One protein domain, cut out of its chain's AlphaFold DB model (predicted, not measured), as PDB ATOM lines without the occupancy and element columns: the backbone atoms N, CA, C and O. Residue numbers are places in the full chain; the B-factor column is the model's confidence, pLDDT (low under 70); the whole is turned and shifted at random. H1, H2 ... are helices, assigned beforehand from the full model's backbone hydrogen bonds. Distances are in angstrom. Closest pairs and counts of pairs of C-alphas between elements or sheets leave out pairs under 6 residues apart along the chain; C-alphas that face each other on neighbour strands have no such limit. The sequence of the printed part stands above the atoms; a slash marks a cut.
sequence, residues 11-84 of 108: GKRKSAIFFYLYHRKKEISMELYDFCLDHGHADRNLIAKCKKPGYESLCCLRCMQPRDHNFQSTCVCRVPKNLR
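What this domain is: This is residues 11 to 84 of the 108 residues of an uncharacterized protein of Citrus unshiu (UniProt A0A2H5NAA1). At one end of an elongated model, H1 and H2 lie side by side as a helical hairpin with H3 set steeply on H1; residues 51 to 84, with no named element, form a loose loop toward the other end, where residues 67 to 72 stick out. The printed part has 74 residues with three named helices in the order H1, H2, H3 and no named strand: all helix, though under half, 31 residues, are in them. It is only just loose, close to compact, with a radius of gyration of the C-alphas of 13.7 A and spans of 41 by 25 by 18 A.

How they stand to each other: Start at H1, residues 11 to 25; with residues 18 to 22 alone it only just touches H2, residues 30 to 38, by 3 pairs of C-alphas within 8 A, the closest Tyr 22 and Tyr 33 at 7.1 A. This hairpin has a shallow tilt of 17 degrees, opposite ways. With residues 15 to 19 alone H1 touches H3, residues 44 to 50, closest at C-alphas Phe 19 and Ile 47, 6.6 A, at a steep tilt of 57 degrees. Every O i to N i+4 pair is within hydrogen-bond range in H2 and H3, 8 of 11 in H1.

Where its parts are: Find C-alpha 11 at (-56.095, -64.508, 221.679); H1 runs 20.7 A from there. H2 covers 12.3 A, and H3 covers 9.8 A to C-alpha 50 at (-52.482, -59.999, 207.041).

The domain as a whole: The C-alphas of Glu 31 and Phe 71 are farthest apart, 41.7 A. The printed part has no cut, both links are tight, and pLDDT is under 70 at residues 11 to 14.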
ATOM      1  N   GLY A  11     -57.346 -65.125 222.153       53.88
ATOM      2  CA  GLY A  11     -56.095 -64.508 221.679       53.88
ATOM      3  C   GLY A  11     -56.029 -64.300 220.156       53.88
ATOM      4  O   GLY A  11     -55.397 -63.363 219.670       53.88
ATOM      5  N   LYS A  12     -56.753 -65.120 219.380       59.84
ATOM      6  CA  LYS A  12     -56.822 -65.023 217.908       59.84
ATOM      7  C   LYS A  12     -57.726 -63.883 217.424       59.84
ATOM      8  O   LYS A  12     -57.571 -63.416 216.298       59.84
ATOM      9  N   ARG A  13     -58.686 -63.438 218.247       60.69
ATOM     10  CA  ARG A  13     -59.628 -62.355 217.909       60.69
ATOM     11  C   ARG A  13     -58.975 -60.982 218.069       60.69
ATOM     12  O   ARG A  13     -59.194 -60.104 217.238       60.69
ATOM     13  N   LYS A  14     -58.131 -60.831 219.090       66.25
ATOM     14  CA  LYS A  14     -57.467 -59.573 219.461       66.25
ATOM     15  C   LYS A  14     -56.513 -59.065 218.374       66.25
ATOM     16  O   LYS A  14     -56.618 -57.917 217.950       66.25
ATOM     17  N   SER A  15     -55.659 -59.930 217.830       72.31
ATOM     18  CA  SER A  15     -54.665 -59.568 216.803       72.31
ATOM     19  C   SER A  15     -55.275 -58.996 215.514       72.31
ATOM     20  O   SER A  15     -54.784 -57.999 214.982       72.31
ATOM     21  N   ALA A  16     -56.369 -59.587 215.024       72.75
ATOM     22  CA  ALA A  16     -57.069 -59.104 213.834       72.75
ATOM     23  C   ALA A  16     -57.741 -57.736 214.062       72.75
ATOM     24  O   ALA A  16     -57.769 -56.909 213.149       72.75
ATOM     25  N   ILE A  17     -58.244 -57.485 215.275       76.69
ATOM     26  CA  ILE A  17     -58.848 -56.202 215.658       76.69
ATOM     27  C   ILE A  17     -57.779 -55.109 215.695       76.69
ATOM     28  O   ILE A  17     -57.949 -54.090 215.031       76.69
ATOM     29  N   PHE A  18     -56.650 -55.331 216.376       80.75
ATOM     30  CA  PHE A  18     -55.558 -54.349 216.427       80.75
ATOM     31  C   PHE A  18     -55.015 -54.012 215.035       80.75
ATOM     32  O   PHE A  18     -54.806 -52.842 214.717       80.75
ATOM     33  N   PHE A  19     -54.852 -55.018 214.169       82.75
ATOM     34  CA  PHE A  19     -54.464 -54.797 212.776       82.75
ATOM     35  C   PHE A  19     -55.468 -53.902 212.034       82.75
ATOM     36  O   PHE A  19     -55.065 -52.962 211.352       82.75
ATOM     37  N   TYR A  20     -56.769 -54.166 212.176       81.00
ATOM     38  CA  TYR A  20     -57.817 -53.372 211.537       81.00
ATOM     39  C   TYR A  20     -57.870 -51.931 212.074       81.00
ATOM     40  O   TYR A  20     -57.961 -50.987 211.285       81.00
ATOM     41  N   LEU A  21     -57.755 -51.758 213.395       84.62
ATOM     42  CA  LEU A  21     -57.753 -50.451 214.054       84.62
ATOM     43  C   LEU A  21     -56.566 -49.585 213.618       84.62
ATOM     44  O   LEU A  21     -56.762 -48.402 213.360       84.62
ATOM     45  N   TYR A  22     -55.371 -50.163 213.469       86.06
ATOM     46  CA  TYR A  22     -54.181 -49.423 213.038       86.06
ATOM     47  C   TYR A  22     -54.133 -49.198 211.520       86.06
ATOM     48  O   TYR A  22     -53.989 -48.070 211.061       86.06
ATOM     49  N   HIS A  23     -54.283 -50.256 210.714       82.62
ATOM     50  CA  HIS A  23     -54.046 -50.168 209.269       82.62
ATOM     51  C   HIS A  23     -55.247 -49.664 208.464       82.62
ATOM     52  O   HIS A  23     -55.043 -49.004 207.444       82.62
ATOM     53  N   ARG A  24     -56.484 -49.982 208.873       80.19
ATOM     54  CA  ARG A  24     -57.689 -49.557 208.139       80.19
ATOM     55  C   ARG A  24     -58.336 -48.324 208.749       80.19
ATOM     56  O   ARG A  24     -58.538 -47.352 208.030       80.19
ATOM     57  N   LYS A  25     -58.657 -48.361 210.043       84.62
ATOM     58  CA  LYS A  25     -59.340 -47.247 210.718       84.62
ATOM     59  C   LYS A  25     -58.401 -46.122 211.159       84.62
ATOM     60  O   LYS A  25     -58.846 -44.986 211.240       84.62
ATOM     61  N   LYS A  26     -57.119 -46.424 211.403       86.69
ATOM     62  CA  LYS A  26     -56.115 -45.493 211.955       86.69
ATOM     63  C   LYS A  26     -56.571 -44.814 213.259       86.69
ATOM     64  O   LYS A  26     -56.246 -43.660 213.505       86.69
ATOM     65  N   GLU A  27     -57.329 -45.535 214.085       89.75
ATOM     66  CA  GLU A  27     -57.880 -45.030 215.357       89.75
ATOM     67  C   GLU A  27     -56.877 -45.137 216.524       89.75
ATOM     68  O   GLU A  27     -57.084 -44.524 217.566       89.75
ATOM     69  N   ILE A  28     -55.793 -45.906 216.363       89.88
ATOM     70  CA  ILE A  28     -54.762 -46.111 217.392       89.88
ATOM     71  C   ILE A  28     -53.405 -45.560 216.943       89.88
ATOM     72  O   ILE A  28     -53.062 -45.630 215.760       89.88
ATOM     73  N   SER A  29     -52.630 -45.025 217.891       91.50
ATOM     74  CA  SER A  29     -51.268 -44.546 217.639       91.50
ATOM     75  C   SER A  29     -50.305 -45.706 217.371       91.50
ATOM     76  O   SER A  29     -50.544 -46.848 217.773       91.50
ATOM     77  N   MET A  30     -49.192 -45.409 216.694       88.38
ATOM     78  CA  MET A  30     -48.132 -46.392 216.446       88.38
ATOM     79  C   MET A  30     -47.519 -46.907 217.753       88.38
ATOM     80  O   MET A  30     -47.301 -48.103 217.887       88.38
ATOM     81  N   GLU A  31     -47.336 -46.027 218.738       90.69
ATOM     82  CA  GLU A  31     -46.798 -46.380 220.057       90.69
ATOM     83  C   GLU A  31     -47.678 -47.404 220.785       90.69
ATOM     84  O   GLU A  31     -47.176 -48.390 221.322       90.69
ATOM     85  N   LEU A  32     -49.006 -47.220 220.756       89.00
ATOM     86  CA  LEU A  32     -49.942 -48.164 221.373       89.00
ATOM     87  C   LEU A  32     -49.970 -49.498 220.619       89.00
ATOM     88  O   LEU A  32     -50.079 -50.560 221.228       89.00
ATOM     89  N   TYR A  33     -49.859 -49.447 219.291       88.12
ATOM     90  CA  TYR A  33     -49.802 -50.644 218.464       88.12
ATOM     91  C   TYR A  33     -48.555 -51.484 218.768       88.12
ATOM     92  O   TYR A  33     -48.682 -52.687 219.005       88.12
ATOM     93  N   ASP A  34     -47.380 -50.857 218.836       89.31
ATOM     94  CA  ASP A  34     -46.125 -51.534 219.175       89.31
ATOM     95  C   ASP A  34     -46.145 -52.060 220.617       89.31
ATOM     96  O   ASP A  34     -45.802 -53.221 220.845       89.31
ATOM     97  N   PHE A  35     -46.693 -51.297 221.571       89.62
ATOM     98  CA  PHE A  35     -46.900 -51.766 222.944       89.62
ATOM     99  C   PHE A  35     -47.744 -53.052 222.996       89.62
ATOM    100  O   PHE A  35     -47.382 -54.011 223.685       89.62
ATOM    101  N   CYS A  36     -48.844 -53.113 222.238       86.38
ATOM    102  CA  CYS A  36     -49.684 -54.308 222.151       86.38
ATOM    103  C   CYS A  36     -48.963 -55.505 221.504       86.38
ATOM    104  O   CYS A  36     -49.269 -56.652 221.842       86.38
ATOM    105  N   LEU A  37     -48.016 -55.269 220.592       85.38
ATOM    106  CA  LEU A  37     -47.196 -56.325 219.986       85.38
ATOM    107  C   LEU A  37     -46.095 -56.831 220.918       85.38
ATOM    108  O   LEU A  37     -45.758 -58.017 220.882       85.38
ATOM    109  N   ASP A  38     -45.526 -55.951 221.734       86.88
ATOM    110  CA  ASP A  38     -44.481 -56.281 222.703       86.88
ATOM    111  C   ASP A  38     -45.039 -57.078 223.886       86.88
ATOM    112  O   ASP A  38     -44.440 -58.071 224.291       86.88
ATOM    113  N   HIS A  39     -46.242 -56.736 224.357       85.38
ATOM    114  CA  HIS A  39     -46.913 -57.424 225.469       85.38
ATOM    115  C   HIS A  39     -47.678 -58.690 225.046       85.38
ATOM    116  O   HIS A  39     -48.357 -59.313 225.860       85.38
ATOM    117  N   GLY A  40     -47.604 -59.085 223.769       80.81
ATOM    118  CA  GLY A  40     -48.252 -60.303 223.272       80.81
ATOM    119  C   GLY A  40     -49.778 -60.214 223.151       80.81
ATOM    120  O   GLY A  40     -50.441 -61.235 222.971       80.81
ATOM    121  N   HIS A  41     -50.358 -59.010 223.189       81.44
ATOM    122  CA  HIS A  41     -51.788 -58.804 222.930       81.44
ATOM    123  C   HIS A  41     -52.159 -59.017 221.452       81.44
ATOM    124  O   HIS A  41     -53.333 -59.229 221.129       81.44
ATOM    125  N   ALA A  42     -51.171 -58.989 220.553       82.00
ATOM    126  CA  ALA A  42     -51.327 -59.321 219.146       82.00
ATOM    127  C   ALA A  42     -50.164 -60.181 218.620       82.00
ATOM    128  O   ALA A  42     -48.999 -59.961 218.941       82.00
ATOM    129  N   ASP A  43     -50.483 -61.148 217.756       83.81
ATOM    130  CA  ASP A  43     -49.498 -62.032 217.127       83.81
ATOM    131  C   ASP A  43     -48.849 -61.364 215.898       83.81
ATOM    132  O   ASP A  43     -49.502 -61.129 214.872       83.81
ATOM    133  N   ARG A  44     -47.535 -61.110 215.986       85.69
ATOM    134  CA  ARG A  44     -46.727 -60.526 214.901       85.69
ATOM    135  C   ARG A  44     -46.748 -61.370 213.630       85.69
ATOM    136  O   ARG A  44     -46.793 -60.817 212.530       85.69
ATOM    137  N   ASN A  45     -46.739 -62.696 213.756       86.00
ATOM    138  CA  ASN A  45     -46.731 -63.601 212.610       86.00
ATOM    139  C   ASN A  45     -48.058 -63.535 211.860       86.00
ATOM    140  O   ASN A  45     -48.071 -63.518 210.628       86.00
ATOM    141  N   LEU A  46     -49.174 -63.453 212.589       84.12
ATOM    142  CA  LEU A  46     -50.485 -63.269 211.976       84.12
ATOM    143  C   LEU A  46     -50.560 -61.926 211.241       84.12
ATOM    144  O   LEU A  46     -50.943 -61.890 210.075       84.12
ATOM    145  N   ILE A  47     -50.112 -60.842 211.877       85.75
ATOM    146  CA  ILE A  47     -50.082 -59.499 211.280       85.75
ATOM    147  C   ILE A  47     -49.233 -59.459 210.009       85.75
ATOM    148  O   ILE A  47     -49.660 -58.906 208.994       85.75
ATOM    149  N   ALA A  48     -48.053 -60.081 210.023       87.81
ATOM    150  CA  ALA A  48     -47.190 -60.163 208.851       87.81
ATOM    151  C   ALA A  48     -47.883 -60.866 207.671       87.81
ATOM    152  O   ALA A  48     -47.672 -60.494 206.514       87.81
ATOM    153  N   LYS A  49     -48.734 -61.865 207.942       87.25
ATOM    154  CA  LYS A  49     -49.559 -62.506 206.910       87.25
ATOM    155  C   LYS A  49     -50.716 -61.619 206.467       87.25
ATOM    156  O   LYS A  49     -50.941 -61.537 205.265       87.25
ATOM    157  N   CYS A  50     -51.387 -60.915 207.378       84.12
ATOM    158  CA  CYS A  50     -52.482 -59.999 207.041       84.12
ATOM    159  C   CYS A  50     -52.057 -58.854 206.107       84.12
ATOM    160  O   CYS A  50     -52.879 -58.366 205.338       84.12
ATOM    161  N   LYS A  51     -50.774 -58.462 206.112       85.12
ATOM    162  CA  LYS A  51     -50.214 -57.483 205.160       85.12
ATOM    163  C   LYS A  51     -50.126 -58.000 203.715       85.12
ATOM    164  O   LYS A  51     -49.941 -57.200 202.802       85.12
ATOM    165  N   LYS A  52     -50.220 -59.316 203.482       88.12
ATOM    166  CA  LYS A  52     -50.148 -59.899 202.134       88.12
ATOM    167  C   LYS A  52     -51.516 -59.846 201.440       88.12
ATOM    168  O   LYS A  52     -52.528 -60.148 202.082       88.12
ATOM    169  N   PRO A  53     -51.566 -59.549 200.127       83.75
ATOM    170  CA  PRO A  53     -52.822 -59.543 199.385       83.75
ATOM    171  C   PRO A  53     -53.496 -60.919 199.454       83.75
ATOM    172  O   PRO A  53     -52.836 -61.959 199.411       83.75
ATOM    173  N   GLY A  54     -54.819 -60.920 199.621       82.12
ATOM    174  CA  GLY A  54     -55.621 -62.133 199.784       82.12
ATOM    175  C   GLY A  54     -55.644 -62.711 201.205       82.12
ATOM    176  O   GLY A  54     -56.439 -63.612 201.457       82.12
ATOM    177  N   TYR A  55     -54.840 -62.207 202.149       83.56
ATOM    178  CA  TYR A  55     -54.818 -62.646 203.557       83.56
ATOM    179  C   TYR A  55     -55.273 -61.568 204.545       83.56
ATOM    180  O   TYR A  55     -55.200 -61.776 205.752       83.56
ATOM    181  N   GLU A  56     -55.805 -60.450 204.055       80.38
ATOM    182  CA  GLU A  56     -56.215 -59.293 204.864       80.38
ATOM    183  C   GLU A  56     -57.221 -59.635 205.973       80.38
ATOM    184  O   GLU A  56     -57.296 -58.957 206.992       80.38
ATOM    185  N   SER A  57     -58.008 -60.691 205.768       75.62
ATOM    186  CA  SER A  57     -59.060 -61.151 206.674       75.62
ATOM    187  C   SER A  57     -58.725 -62.490 207.347       75.62
ATOM    188  O   SER A  57     -59.625 -63.230 207.746       75.62
ATOM    189  N   LEU A  58     -57.442 -62.852 207.435       79.75
ATOM    190  CA  LEU A  58     -57.010 -64.119 208.018       79.75
ATOM    191  C   LEU A  58     -57.396 -64.204 209.506       79.75
ATOM    192  O   LEU A  58     -57.028 -63.356 210.311       79.75
ATOM    193  N   CYS A  59     -58.131 -65.252 209.876       75.69
ATOM    194  CA  CYS A  59     -58.587 -65.467 211.251       75.69
ATOM    195  C   CYS A  59     -57.541 -66.147 212.148       75.69
ATOM    196  O   CYS A  59     -57.558 -65.942 213.357       75.69
ATOM    197  N   CYS A  60     -56.673 -66.998 211.589       78.75
ATOM    198  CA  CYS A  60     -55.667 -67.733 212.345       78.75
ATOM    199  C   CYS A  60     -54.557 -68.291 211.439       78.75
ATOM    200  O   CYS A  60     -54.803 -68.573 210.266       78.75
ATOM    201  N   LEU A  61     -53.350 -68.516 211.973       82.19
ATOM    202  CA  LEU A  61     -52.250 -69.123 211.204       82.19
ATOM    203  C   LEU A  61     -52.534 -70.583 210.824       82.19
ATOM    204  O   LEU A  61     -52.236 -70.988 209.704       82.19
ATOM    205  N   ARG A  62     -53.182 -71.350 211.711       82.38
ATOM    206  CA  ARG A  62     -53.593 -72.743 211.453       82.38
ATOM    207  C   ARG A  62     -54.500 -72.853 210.223       82.38
ATOM    208  O   ARG A  62     -54.381 -73.766 209.424       82.38
ATOM    209  N   CYS A  63     -55.343 -71.849 210.004       81.50
ATOM    210  CA  CYS A  63     -56.363 -71.818 208.965       81.50
ATOM    211  C   CYS A  63     -55.788 -71.748 207.537       81.50
ATOM    212  O   CYS A  63     -56.487 -72.069 206.576       81.50
ATOM    213  N   MET A  64     -54.531 -71.317 207.394       84.19
ATOM    214  CA  MET A  64     -53.820 -71.274 206.113       84.19
ATOM    215  C   MET A  64     -52.790 -72.394 205.947       84.19
ATOM    216  O   MET A  64     -52.201 -72.491 204.877       84.19
ATOM    217  N   GLN A  65     -52.516 -73.187 206.986       85.94
ATOM    218  CA  GLN A  65     -51.463 -74.196 206.967       85.94
ATOM    219  C   GLN A  65     -52.023 -75.534 206.449       85.94
ATOM    220  O   GLN A  65     -52.860 -76.134 207.127       85.94
ATOM    221  N   PRO A  66     -51.554 -76.038 205.287       86.44
ATOM    222  CA  PRO A  66     -51.982 -77.331 204.747       86.44
ATOM    223  C   PRO A  66     -51.731 -78.485 205.718       86.44
ATOM    224  O   PRO A  66     -52.579 -79.348 205.892       86.44
ATOM    225  N   ARG A  67     -50.590 -78.451 206.417       87.38
ATOM    226  CA  ARG A  67     -50.174 -79.491 207.371       87.38
ATOM    227  C   ARG A  67     -51.151 -79.728 208.526       87.38
ATOM    228  O   ARG A  67     -51.116 -80.793 209.122       87.38
ATOM    229  N   ASP A  68     -51.978 -78.735 208.857       83.56
ATOM    230  CA  ASP A  68     -52.900 -78.808 209.992       83.56
ATOM    231  C   ASP A  68     -54.272 -79.389 209.591       83.56
ATOM    232  O   ASP A  68     -55.182 -79.439 210.417       83.56
ATOM    233  N   HIS A  69     -54.440 -79.808 208.330       82.12
ATOM    234  CA  HIS A  69     -55.683 -80.353 207.791       82.12
ATOM    235  C   HIS A  69     -55.439 -81.710 207.116       82.12
ATOM    236  O   HIS A  69     -54.475 -81.883 206.374       82.12
ATOM    237  N   ASN A  70     -56.371 -82.650 207.303       84.81
ATOM    238  CA  ASN A  70     -56.261 -84.030 206.802       84.81
ATOM    239  C   ASN A  70     -56.029 -84.124 205.283       84.81
ATOM    240  O   ASN A  70     -55.301 -84.995 204.819       84.81
ATOM    241  N   PHE A  71     -56.620 -83.210 204.510       86.69
ATOM    242  CA  PHE A  71     -56.521 -83.189 203.045       86.69
ATOM    243  C   PHE A  71     -55.456 -82.226 202.515       86.69
ATOM    244  O   PHE A  71     -55.495 -81.863 201.342       86.69
ATOM    245  N   GLN A  72     -54.538 -81.762 203.371       86.31
ATOM    246  CA  GLN A  72     -53.504 -80.789 203.000       86.31
ATOM    247  C   GLN A  72     -54.083 -79.541 202.311       86.31
ATOM    248  O   GLN A  72     -53.502 -78.969 201.389       86.31
ATOM    249  N   SER A  73     -55.262 -79.122 202.759       85.50
ATOM    250  CA  SER A  73     -56.018 -78.008 202.200       85.50
ATOM    251  C   SER A  73     -56.086 -76.843 203.191       85.50
ATOM    252  O   SER A  73     -55.549 -76.895 204.298       85.50
ATOM    253  N   THR A  74     -56.707 -75.740 202.773       84.44
ATOM    254  CA  THR A  74     -56.957 -74.600 203.670       84.44
ATOM    255  C   THR A  74     -58.260 -74.789 204.434       84.44
ATOM    256  O   THR A  74     -59.166 -75.484 203.975       84.44
ATOM    257  N   CYS A  75     -58.380 -74.140 205.592       81.38
ATOM    258  CA  CYS A  75     -59.609 -74.208 206.366       81.38
ATOM    259  C   CYS A  75     -60.780 -73.650 205.556       81.38
ATOM    260  O   CYS A  75     -60.665 -72.611 204.899       81.38
ATOM    261  N   VAL A  76     -61.948 -74.275 205.700       80.88
ATOM    262  CA  VAL A  76     -63.183 -73.836 205.051       80.88
ATOM    263  C   VAL A  76     -63.498 -72.366 205.336       80.88
ATOM    264  O   VAL A  76     -64.107 -71.714 204.504       80.88
ATOM    265  N   CYS A  77     -63.006 -71.755 206.422       76.88
ATOM    266  CA  CYS A  77     -63.177 -70.323 206.709       76.88
ATOM    267  C   CYS A  77     -62.562 -69.383 205.653       76.88
ATOM    268  O   CYS A  77     -62.898 -68.199 205.638       76.88
ATOM    269  N   ARG A  78     -61.665 -69.897 204.800       80.88
ATOM    270  CA  ARG A  78     -61.003 -69.180 203.701       80.88
ATOM    271  C   ARG A  78     -61.732 -69.318 202.366       80.88
ATOM    272  O   ARG A  78     -61.423 -68.563 201.451       80.88
ATOM    273  N   VAL A  79     -62.699 -70.228 202.269       81.88
ATOM    274  CA  VAL A  79     -63.513 -70.432 201.065       81.88
ATOM    275  C   VAL A  79     -64.618 -69.369 201.005       81.88
ATOM    276  O   VAL A  79     -65.356 -69.229 201.986       81.88
ATOM    277  N   PRO A  80     -64.754 -68.620 199.901       79.38
ATOM    278  CA  PRO A  80     -65.842 -67.667 199.705       79.38
ATOM    279  C   PRO A  80     -67.228 -68.290 199.901       79.38
ATOM    280  O   PRO A  80     -67.469 -69.415 199.470       79.38
ATOM    281  N   LYS A  81     -68.154 -67.579 200.544       77.94
ATOM    282  CA  LYS A  81     -69.513 -68.053 200.857       77.94
ATOM    283  C   LYS A  81     -70.312 -68.395 199.605       77.94
ATOM    284  O   LYS A  81     -71.100 -69.328 199.642       77.94
ATOM    285  N   ASN A  82     -70.086 -67.681 198.504       79.12
ATOM    286  CA  ASN A  82     -70.727 -67.951 197.214       79.12
ATOM    287  C   ASN A  82     -70.291 -69.280 196.573       79.12
ATOM    288  O   ASN A  82     -70.960 -69.748 195.663       79.12
ATOM    289  N   LEU A  83     -69.183 -69.869 197.030       79.94
ATOM    290  CA  LEU A  83     -68.676 -71.162 196.563       79.94
ATOM    291  C   LEU A  83     -68.995 -72.303 197.541       79.94
ATOM    292  O   LEU A  83     -68.525 -73.420 197.347       79.94
ATOM    293  N   ARG A  84     -69.746 -72.035 198.617       74.50
ATOM    294  CA  ARG A  84     -70.139 -73.051 199.599       74.50
ATOM    295  C   ARG A  84     -71.532 -73.566 199.275       74.50
ATOM    296  O   ARG A  84     -72.476 -72.784 199.210       74.50
TER     297      ARG A  84